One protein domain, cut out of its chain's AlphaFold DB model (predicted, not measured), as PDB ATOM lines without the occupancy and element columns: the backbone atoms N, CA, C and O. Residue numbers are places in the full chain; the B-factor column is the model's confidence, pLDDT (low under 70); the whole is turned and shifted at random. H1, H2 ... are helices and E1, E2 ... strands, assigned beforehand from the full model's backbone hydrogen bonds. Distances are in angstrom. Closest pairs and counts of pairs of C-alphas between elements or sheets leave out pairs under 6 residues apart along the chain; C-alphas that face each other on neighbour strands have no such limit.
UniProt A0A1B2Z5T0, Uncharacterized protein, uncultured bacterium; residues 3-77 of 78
ATOM      1  N   ILE A   3     259.921 180.710 158.154       91.31
ATOM      2  CA  ILE A   3     258.726 180.935 158.963       91.31
ATOM      3  C   ILE A   3     257.780 181.905 158.290       91.31
ATOM      4  O   ILE A   3     258.186 182.974 157.828       91.31
ATOM      5  N   ARG A   4     256.500 181.544 158.318       93.69
ATOM      6  CA  ARG A   4     255.394 182.451 158.058       93.69
ATOM      7  C   ARG A   4     254.848 182.979 159.381       93.69
ATOM      8  O   ARG A   4     254.455 182.195 160.241       93.69
ATOM      9  N   THR A   5     254.842 184.300 159.531       92.12
ATOM     10  CA  THR A   5     254.363 184.991 160.738       92.12
ATOM     11  C   THR A   5     252.872 184.767 160.969       92.12
ATOM     12  O   THR A   5     252.128 184.483 160.029       92.12
ATOM     13  N   GLN A   6     252.422 184.972 162.209       90.94
ATOM     14  CA  GLN A   6     251.022 184.797 162.615       90.94
ATOM     15  C   GLN A   6     250.040 185.661 161.797       90.94
ATOM     16  O   GLN A   6     248.944 185.227 161.448       90.94
ATOM     17  N   ASP A   7     250.453 186.871 161.403       85.88
ATOM     18  CA  ASP A   7     249.661 187.756 160.532       85.88
ATOM     19  C   ASP A   7     249.592 187.283 159.065       85.88
ATOM     20  O   ASP A   7     248.890 187.884 158.250       85.88
ATOM     21  N   LYS A   8     250.331 186.219 158.721       88.00
ATOM     22  CA  LYS A   8     250.482 185.601 157.395       88.00
ATOM     23  C   LYS A   8     251.030 186.521 156.305       88.00
ATOM     24  O   LYS A   8     251.081 186.093 155.144       88.00
ATOM     25  N   LYS A   9     251.460 187.736 156.654       87.50
ATOM     26  CA  LYS A   9     251.951 188.757 155.717       87.50
ATOM     27  C   LYS A   9     253.452 188.666 155.480       87.50
ATOM     28  O   LYS A   9     253.920 189.183 154.470       87.50
ATOM     29  N   LYS A  10     254.206 188.035 156.383       87.81
ATOM     30  CA  LYS A  10     255.663 187.929 156.271       87.81
ATOM     31  C   LYS A  10     256.088 186.468 156.207       87.81
ATOM     32  O   LYS A  10     255.639 185.638 156.993       87.81
ATOM     33  N   LEU A  11     256.968 186.185 155.254       90.75
ATOM     34  CA  LEU A  11     257.718 184.943 155.137       90.75
ATOM     35  C   LEU A  11     259.194 185.299 155.273       90.75
ATOM     36  O   LEU A  11     259.682 186.182 154.570       90.75
ATOM     37  N   MET A  12     259.890 184.658 156.204       89.25
ATOM     38  CA  MET A  12     261.242 185.057 156.564       89.25
ATOM     39  C   MET A  12     262.092 183.885 157.023       89.25
ATOM     40  O   MET A  12     261.601 182.939 157.635       89.25
ATOM     41  N   GLN A  13     263.384 183.964 156.723       89.62
ATOM     42  CA  GLN A  13     264.353 182.972 157.151       89.62
ATOM     43  C   GLN A  13     264.888 183.350 158.534       89.62
ATOM     44  O   GLN A  13     265.586 184.350 158.694       89.62
ATOM     45  N   ILE A  14     264.545 182.537 159.528       89.44
ATOM     46  CA  ILE A  14     264.951 182.719 160.921       89.44
ATOM     47  C   ILE A  14     266.075 181.737 161.270       89.44
ATOM     48  O   ILE A  14     266.042 180.572 160.848       89.44
ATOM     49  N   THR A  15     267.066 182.210 162.027       88.62
ATOM     50  CA  THR A  15     268.195 181.413 162.537       88.62
ATOM     51  C   THR A  15     268.035 180.986 163.987       88.62
ATOM     52  O   THR A  15     268.495 179.907 164.340       88.62
ATOM     53  N   SER A  16     267.396 181.801 164.821       89.12
ATOM     54  CA  SER A  16     267.169 181.495 166.235       89.12
ATOM     55  C   SER A  16     265.852 182.073 166.729       89.12
ATOM     56  O   SER A  16     265.342 183.035 166.151       89.12
ATOM     57  N   PHE A  17     265.328 181.493 167.807       91.50
ATOM     58  CA  PHE A  17     264.073 181.881 168.445       91.50
ATOM     59  C   PHE A  17     264.299 182.259 169.904       91.50
ATOM     60  O   PHE A  17     265.165 181.689 170.567       91.50
ATOM     61  N   SER A  18     263.506 183.198 170.409       91.50
ATOM     62  CA  SER A  18     263.421 183.493 171.838       91.50
ATOM     63  C   SER A  18     262.046 184.038 172.215       91.50
ATOM     64  O   SER A  18     261.254 184.440 171.358       91.50
ATOM     65  N   ILE A  19     261.763 184.039 173.516       92.62
ATOM     66  CA  ILE A  19     260.545 184.606 174.093       92.62
ATOM     67  C   ILE A  19     260.870 185.973 174.681       92.62
ATOM     68  O   ILE A  19     261.897 186.159 175.333       92.62
ATOM     69  N   THR A  20     259.984 186.937 174.463       92.12
ATOM     70  CA  THR A  20     260.083 188.258 175.080       92.12
ATOM     71  C   THR A  20     258.721 188.773 175.526       92.12
ATOM     72  O   THR A  20     257.673 188.320 175.061       92.12
ATOM     73  N   ARG A  21     258.730 189.751 176.432       91.56
ATOM     74  CA  ARG A  21     257.517 190.454 176.851       91.56
ATOM     75  C   ARG A  21     257.154 191.532 175.836       91.56
ATOM     76  O   ARG A  21     257.994 192.326 175.420       91.56
ATOM     77  N   ASN A  22     255.876 191.589 175.487       90.06
ATOM     78  CA  ASN A  22     255.296 192.628 174.649       90.06
ATOM     79  C   ASN A  22     254.646 193.707 175.528       90.06
ATOM     80  O   ASN A  22     253.524 193.560 176.026       90.06
ATOM     81  N   TYR A  23     255.370 194.803 175.744       82.94
ATOM     82  CA  TYR A  23     254.898 195.923 176.553       82.94
ATOM     83  C   TYR A  23     253.907 196.797 175.767       82.94
ATOM     84  O   TYR A  23     254.089 197.060 174.584       82.94
ATOM     85  N   GLY A  24     252.835 197.249 176.425       80.06
ATOM     86  CA  GLY A  24     251.822 198.136 175.826       80.06
ATOM     87  C   GLY A  24     250.704 197.447 175.025       80.06
ATOM     88  O   GLY A  24     249.687 198.079 174.752       80.06
ATOM     89  N   GLY A  25     250.823 196.153 174.701       81.38
ATOM     90  CA  GLY A  25     249.792 195.381 173.989       81.38
ATOM     91  C   GLY A  25     248.802 194.635 174.896       81.38
ATOM     92  O   GLY A  25     249.037 194.467 176.097       81.38
ATOM     93  N   LYS A  26     247.692 194.143 174.316       86.00
ATOM     94  CA  LYS A  26     246.795 193.157 174.967       86.00
ATOM     95  C   LYS A  26     247.461 191.781 175.089       86.00
ATOM     96  O   LYS A  26     247.279 191.104 176.092       86.00
ATOM     97  N   LEU A  27     248.233 191.404 174.071       91.50
ATOM     98  CA  LEU A  27     249.081 190.214 174.043       91.50
ATOM     99  C   LEU A  27     250.394 190.573 174.733       91.50
ATOM    100  O   LEU A  27     251.047 191.525 174.305       91.50
ATOM    101  N   LYS A  28     250.718 189.894 175.834       92.62
ATOM    102  CA  LYS A  28     251.808 190.275 176.746       92.62
ATOM    103  C   LYS A  28     253.120 189.560 176.457       92.62
ATOM    104  O   LYS A  28     254.148 189.974 176.986       92.62
ATOM    105  N   PHE A  29     253.097 188.550 175.598       94.38
ATOM    106  CA  PHE A  29     254.255 187.739 175.259       94.38
ATOM    107  C   PHE A  29     254.400 187.626 173.743       94.38
ATOM    108  O   PHE A  29     253.432 187.791 172.995       94.38
ATOM    109  N   ALA A  30     255.627 187.401 173.294       92.75
ATOM    110  CA  ALA A  30     255.969 187.293 171.890       92.75
ATOM    111  C   ALA A  30     257.033 186.219 171.686       92.75
ATOM    112  O   ALA A  30     258.024 186.187 172.418       92.75
ATOM    113  N   VAL A  31     256.869 185.423 170.631       93.94
ATOM    114  CA  VAL A  31     257.988 184.690 170.037       93.94
ATOM    115  C   VAL A  31     258.665 185.641 169.057       93.94
ATOM    116  O   VAL A  31     258.016 186.229 168.181       93.94
ATOM    117  N   VAL A  32     259.976 185.805 169.198       92.69
ATOM    118  CA  VAL A  32     260.803 186.577 168.271       92.69
ATOM    119  C   VAL A  32     261.821 185.672 167.595       92.69
ATOM    120  O   VAL A  32     262.383 184.770 168.209       92.69
ATOM    121  N   GLY A  33     262.043 185.917 166.309       90.94
ATOM    122  CA  GLY A  33     263.056 185.252 165.508       90.94
ATOM    123  C   GLY A  33     264.194 186.203 165.149       90.94
ATOM    124  O   GLY A  33     263.938 187.365 164.828       90.94
ATOM    125  N   SER A  34     265.433 185.714 165.155       89.50
ATOM    126  CA  SER A  34     266.588 186.442 164.618       89.50
ATOM    127  C   SER A  34     266.806 186.115 163.141       89.50
ATOM    128  O   SER A  34     266.790 184.946 162.761       89.50
ATOM    129  N   ILE A  35     267.049 187.124 162.304       86.88
ATOM    130  CA  ILE A  35     267.470 186.931 160.903       86.88
ATOM    131  C   ILE A  35     269.006 186.966 160.814       86.88
ATOM    132  O   ILE A  35     269.647 187.814 161.439       86.88
ATOM    133  N   ALA A  36     269.602 186.077 160.010       71.31
ATOM    134  CA  ALA A  36     271.032 186.114 159.687       71.31
ATOM    135  C   ALA A  36     271.423 187.396 158.931       71.31
ATOM    136  O   ALA A  36     270.722 187.815 158.014       71.31
ATOM    137  N   GLY A  37     272.582 187.975 159.253       66.62
ATOM    138  CA  GLY A  37     273.202 189.035 158.443       66.62
ATOM    139  C   GLY A  37     272.715 190.465 158.707       66.62
ATOM    140  O   GLY A  37     273.199 191.388 158.059       66.62
ATOM    141  N   ALA A  38     271.813 190.677 159.664       63.66
ATOM    142  CA  ALA A  38     271.463 192.013 160.142       63.66
ATOM    143  C   ALA A  38     272.265 192.368 161.424       63.66
ATOM    144  O   ALA A  38     272.875 191.502 162.062       63.66
ATOM    145  N   SER A  39     272.314 193.646 161.810       59.38
ATOM    146  CA  SER A  39     273.015 194.134 163.012       59.38
ATOM    147  C   SER A  39     272.253 193.822 164.312       59.38
ATOM    148  O   SER A  39     271.053 194.071 164.388       59.38
ATOM    149  N   ALA A  40     272.949 193.347 165.358       56.16
ATOM    150  CA  ALA A  40     272.409 192.720 166.584       56.16
ATOM    151  C   ALA A  40     271.117 193.318 167.197       56.16
ATOM    152  O   ALA A  40     270.292 192.568 167.713       56.16
ATOM    153  N   PHE A  41     270.899 194.634 167.114       55.47
ATOM    154  CA  PHE A  41     269.699 195.310 167.632       55.47
ATOM    155  C   PHE A  41     268.478 195.301 166.687       55.47
ATOM    156  O   PHE A  41     267.350 195.453 167.143       55.47
ATOM    157  N   SER A  42     268.667 195.121 165.375       65.06
ATOM    158  CA  SER A  42     267.596 195.148 164.357       65.06
ATOM    159  C   SER A  42     267.119 193.755 163.908       65.06
ATOM    160  O   SER A  42     266.187 193.634 163.101       65.06
ATOM    161  N   ASN A  43     267.756 192.712 164.445       79.62
ATOM    162  CA  ASN A  43     267.654 191.331 163.961       79.62
ATOM    163  C   ASN A  43     266.410 190.612 164.440       79.62
ATOM    164  O   ASN A  43     265.992 189.649 163.802       79.62
ATOM    165  N   LEU A  44     265.849 191.073 165.555       86.31
ATOM    166  CA  LEU A  44     264.695 190.457 166.177       86.31
ATOM    167  C   LEU A  44     263.426 190.880 165.451       86.31
ATOM    168  O   LEU A  44     263.145 192.065 165.248       86.31
ATOM    169  N   LYS A  45     262.646 189.884 165.054       89.50
ATOM    170  CA  LYS A  45     261.368 190.063 164.380       89.50
ATOM    171  C   LYS A  45     260.324 189.265 165.124       89.50
ATOM    172  O   LYS A  45     260.511 188.083 165.382       89.50
ATOM    173  N   ILE A  46     259.227 189.924 165.468       91.06
ATOM    174  CA  ILE A  46     258.075 189.268 166.083       91.06
ATOM    175  C   ILE A  46     257.498 188.292 165.061       91.06
ATOM    176  O   ILE A  46     257.144 188.705 163.953       91.06
ATOM    177  N   VAL A  47     257.425 187.015 165.435       92.00
ATOM    178  CA  VAL A  47     256.833 185.964 164.599       92.00
ATOM    179  C   VAL A  47     255.428 185.581 165.062       92.00
ATOM    180  O   VAL A  47     254.588 185.285 164.212       92.00
ATOM    181  N   GLY A  48     255.150 185.694 166.365       92.69
ATOM    182  CA  GLY A  48     253.838 185.455 166.974       92.69
ATOM    183  C   GLY A  48     253.664 186.225 168.284       92.69
ATOM    184  O   GLY A  48     254.650 186.570 168.943       92.69
ATOM    185  N   LEU A  49     252.413 186.528 168.635       94.31
ATOM    186  CA  LEU A  49     252.026 187.239 169.854       94.31
ATOM    187  C   LEU A  49     250.984 186.432 170.635       94.31
ATOM    188  O   LEU A  49     250.000 185.967 170.064       94.31
ATOM    189  N   TYR A  50     251.152 186.357 171.955       94.25
ATOM    190  CA  TYR A  50     250.366 185.487 172.832       94.25
ATOM    191  C   TYR A  50     249.925 186.206 174.110       94.25
ATOM    192  O   TYR A  50     250.494 187.234 174.514       94.25
ATOM    193  N   LYS A  51     248.860 185.704 174.744       93.38
ATOM    194  CA  LYS A  51     248.321 186.290 175.979       93.38
ATOM    195  C   LYS A  51     249.127 185.855 177.190       93.38
ATOM    196  O   LYS A  51     249.375 186.691 178.061       93.38
ATOM    197  N   THR A  52     249.516 184.586 177.235       93.62
ATOM    198  CA  THR A  52     250.201 183.966 178.372       93.62
ATOM    199  C   THR A  52     251.600 183.492 177.990       93.62
ATOM    200  O   THR A  52     251.927 183.302 176.815       93.62
ATOM    201  N   GLU A  53     252.445 183.324 179.004       93.44
ATOM    202  CA  GLU A  53     253.775 182.744 178.832       93.44
ATOM    203  C   GLU A  53     253.672 181.291 178.360       93.44
ATOM    204  O   GLU A  53     254.353 180.916 177.412       93.44
ATOM    205  N   ASP A  54     252.735 180.527 178.927       94.75
ATOM    206  CA  ASP A  54     252.486 179.126 178.572       94.75
ATOM    207  C   ASP A  54     252.106 178.946 177.097       94.75
ATOM    208  O   ASP A  54     252.647 178.065 176.436       94.75
ATOM    209  N   GLU A  55     251.232 179.800 176.546       94.19
ATOM    210  CA  GLU A  55     250.904 179.794 175.107       94.19
ATOM    211  C   GLU A  55     252.162 180.024 174.252       94.19
ATOM    212  O   GLU A  55     252.344 179.410 173.203       94.19
ATOM    213  N   THR A  56     253.055 180.896 174.723       93.56
ATOM    214  CA  THR A  56     254.292 181.242 174.012       93.56
ATOM    215  C   THR A  56     255.310 180.103 174.067       93.56
ATOM    216  O   THR A  56     255.989 179.830 173.077       93.56
ATOM    217  N   LEU A  57     255.413 179.433 175.218       94.94
ATOM    218  CA  LEU A  57     256.256 178.254 175.412       94.94
ATOM    219  C   LEU A  57     255.762 177.079 174.568       94.94
ATOM    220  O   LEU A  57     256.566 176.439 173.901       94.94
ATOM    221  N   GLN A  58     254.448 176.851 174.523       95.81
ATOM    222  CA  GLN A  58     253.856 175.816 173.677       95.81
ATOM    223  C   GLN A  58     254.191 176.028 172.200       95.81
ATOM    224  O   GLN A  58     254.584 175.078 171.527       95.81
ATOM    225  N   GLU A  59     254.090 177.260 171.692       94.69
ATOM    226  CA  GLU A  59     254.483 177.543 170.309       94.69
ATOM    227  C   GLU A  59     255.980 177.280 170.085       94.69
ATOM    228  O   GLU A  59     256.367 176.688 169.074       94.69
ATOM    229  N   LEU A  60     256.835 177.677 171.033       93.50
ATOM    230  CA  LEU A  60     258.275 177.436 170.939       93.50
ATOM    231  C   LEU A  60     258.607 175.934 170.917       93.50
ATOM    232  O   LEU A  60     259.436 175.512 170.108       93.50
ATOM    233  N   ASP A  61     257.926 175.127 171.729       95.31
ATOM    234  CA  ASP A  61     258.074 173.669 171.747       95.31
ATOM    235  C   ASP A  61     257.650 173.037 170.415       95.31
ATOM    236  O   ASP A  61     258.280 172.092 169.933       95.31
ATOM    237  N   VAL A  62     256.585 173.547 169.788       94.12
ATOM    238  CA  VAL A  62     256.136 173.073 168.470       94.12
ATOM    239  C   VAL A  62     257.156 173.437 167.389       94.12
ATOM    240  O   VAL A  62     257.496 172.588 166.560       94.12
ATOM    241  N   ILE A  63     257.702 174.655 167.429       92.06
ATOM    242  CA  ILE A  63     258.795 175.083 166.547       92.06
ATOM    243  C   ILE A  63     260.016 174.173 166.719       92.06
ATOM    244  O   ILE A  63     260.593 173.726 165.725       92.06
ATOM    245  N   GLN A  64     260.403 173.868 167.960       91.75
ATOM    246  CA  GLN A  64     261.523 172.976 168.247       91.75
ATOM    247  C   GLN A  64     261.282 171.580 167.668       91.75
ATOM    248  O   GLN A  64     262.126 171.078 166.928       91.75
ATOM    249  N   LYS A  65     260.112 170.984 167.917       92.44
ATOM    250  CA  LYS A  65     259.754 169.671 167.355       92.44
ATOM    251  C   LYS A  65     259.805 169.670 165.833       92.44
ATOM    252  O   LYS A  65     260.289 168.713 165.234       92.44
ATOM    253  N   TYR A  66     259.335 170.739 165.189       90.88
ATOM    254  CA  TYR A  66     259.419 170.870 163.737       90.88
ATOM    255  C   TYR A  66     260.875 170.887 163.252       90.88
ATOM    256  O   TYR A  66     261.206 170.189 162.296       90.88
ATOM    257  N   LEU A  67     261.761 171.620 163.932       88.50
ATOM    258  CA  LEU A  67     263.194 171.645 163.617       88.50
ATOM    259  C   LEU A  67     263.858 170.276 163.808       88.50
ATOM    260  O   LEU A  67     264.649 169.859 162.965       88.50
ATOM    261  N   GLU A  68     263.508 169.560 164.878       90.00
ATOM    262  CA  GLU A  68     264.019 168.217 165.179       90.00
ATOM    263  C   GLU A  68     263.648 167.187 164.103       90.00
ATOM    264  O   GLU A  68     264.395 166.235 163.886       90.00
ATOM    265  N   THR A  69     262.551 167.395 163.363       89.06
ATOM    266  CA  THR A  69     262.195 166.519 162.232       89.06
ATOM    267  C   THR A  69     263.150 166.629 161.038       89.06
ATOM    268  O   THR A  69     263.059 165.827 160.109       89.06
ATOM    269  N   GLY A  70     264.036 167.631 161.014       80.38
ATOM    270  CA  GLY A  70     264.898 167.920 159.867       80.38
ATOM    271  C   GLY A  70     264.147 168.493 158.657       80.38
ATOM    272  O   GLY A  70     264.726 168.620 157.578       80.38
ATOM    273  N   ASN A  71     262.866 168.846 158.812       79.56
ATOM    274  CA  ASN A  71     262.069 169.430 157.744       79.56
ATOM    275  C   ASN A  71     262.595 170.827 157.375       79.56
ATOM    276  O   ASN A  71     262.729 171.717 158.216       79.56
ATOM    277  N   THR A  72     262.885 171.027 156.092       77.25
ATOM    278  CA  THR A  72     263.393 172.293 155.539       77.25
ATOM    279  C   THR A  72     262.290 173.187 154.969       77.25
ATOM    280  O   THR A  72     262.581 174.249 154.411       77.25
ATOM    281  N   GLY A  73     261.028 172.771 155.112       86.62
ATOM    282  CA  GLY A  73     259.849 173.497 154.664       86.62
ATOM    283  C   GLY A  73     259.561 174.786 155.441       86.62
ATOM    284  O   GLY A  73     260.361 175.288 156.236       86.62
ATOM    285  N   VAL A  74     258.385 175.352 155.163       89.56
ATOM    286  CA  VAL A  74     257.891 176.562 155.828       89.56
ATOM    287  C   VAL A  74     257.074 176.165 157.052       89.56
ATOM    288  O   VAL A  74     256.033 175.522 156.914       89.56
ATOM    289  N   TYR A  75     257.503 176.605 158.232       91.75
ATOM    290  CA  TYR A  75     256.689 176.534 159.441       91.75
ATOM    291  C   TYR A  75     255.733 177.733 159.498       91.75
ATOM    292  O   TYR A  75     256.145 178.878 159.289       91.75
ATOM    293  N   GLN A  76     254.451 177.487 159.759       92.94
ATOM    294  CA  GLN A  76     253.456 178.545 159.932       92.94
ATOM    295  C   GLN A  76     253.127 178.696 161.412       92.94
ATOM    296  O   GLN A  76     252.642 177.753 162.025       92.94
ATOM    297  N   VAL A  77     253.354 179.898 161.937       91.69
ATOM    298  CA  VAL A  77     253.016 180.249 163.319       91.69
ATOM    299  C   VAL A  77     251.498 180.361 163.472       91.69
ATOM    300  O   VAL A  77     250.837 180.950 162.605       91.69
TER     301      VAL A  77
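What this domain is: This is residues 3 to 77 of the 78 residues of an uncharacterized protein of uncultured bacterium (UniProt A0A1B2Z5T0). A small, strongly twisted sheet of three antiparallel strands, E2, E3 and E4, has the single helix H1 over one of its faces, running along the strands. The short strands E1 and E5 lie to one side of these two layers, near each other, and residues 69 to 77, which hold E5, fold back beside H1. The printed part has 75 residues, with one named helix and five named strands in the order E1, E2, E3, E4, H1, E5; the sheet's order is E2, E3, E4, and the class is mixed, helices and strands. The whole is compact, with a radius of gyration of the C-alphas of 12.1 A, and rounded, with spans of 34 by 28 by 21 A.

How they stand to each other: The inner strand of the sheet is E3, residues 29 to 34, with the edge strands E2, residues 16 to 21, and E4, residues 44 to 50. These form a meander, each strand the antiparallel neighbour of the one before; E2 and E3 are a hairpin, and E3 and E4 are a hairpin. E2 and E3 stand at 151 degrees between their N-to-C directions, with N 18 and O 32 within hydrogen-bond range at 2.9 A. E3 and E4 stand at 152 degrees, with N 33 and O 45 at 2.8 A; N 47 and N 48 are both within hydrogen-bond range of O 31, at 2.9 A and 3.4 A. H1, residues 53 to 68, is on the sheet at a height over the sheet of 8.8 A. It lies over E3, at 17 degrees to it on the local plane, and only just not over E4, on which 2 of its 16 C-alphas fall. The closest C-alphas of E3 and H1 are those of Phe 29 and Glu 53, 6.2 A apart. Every O i to N i+4 pair of H1 is within hydrogen-bond range. E5, residues 74 to 76, comes closest to H1 at the C-alphas of Tyr 75 and Ile 63, 7.6 A apart. E1, residues 11 to 13, and E5 are near each other, with 5 pairs of C-alphas within 10 A; each pairs with no named strand. E1 is apart from E2, E3, E4 and H1.

Where its parts are: E2 is 16.9 A from first to last C-alpha, E3 16.3 A, E4 16.6 A and H1 22.4 A; E1 is 7.2 A and E5 6.4 A. E1 begins at C-alpha 11, (257.718, 184.943, 155.137). H1 begins at C-alpha 53, (253.775, 182.744, 178.832), and E5 ends at C-alpha 76, (253.456, 178.545, 159.932).

The domain as a whole: The two C-alphas farthest apart, those of Gly 24 and Gly 70, are 36.6 A apart, while those of Ile 3 and Val 77, the first and last printed, are 7.2 A apart. The printed part has no cut and no long link. The mean pLDDT of the printed part is 87.6; residues 37 to 42, in the short link from E3 to E4, are under 70.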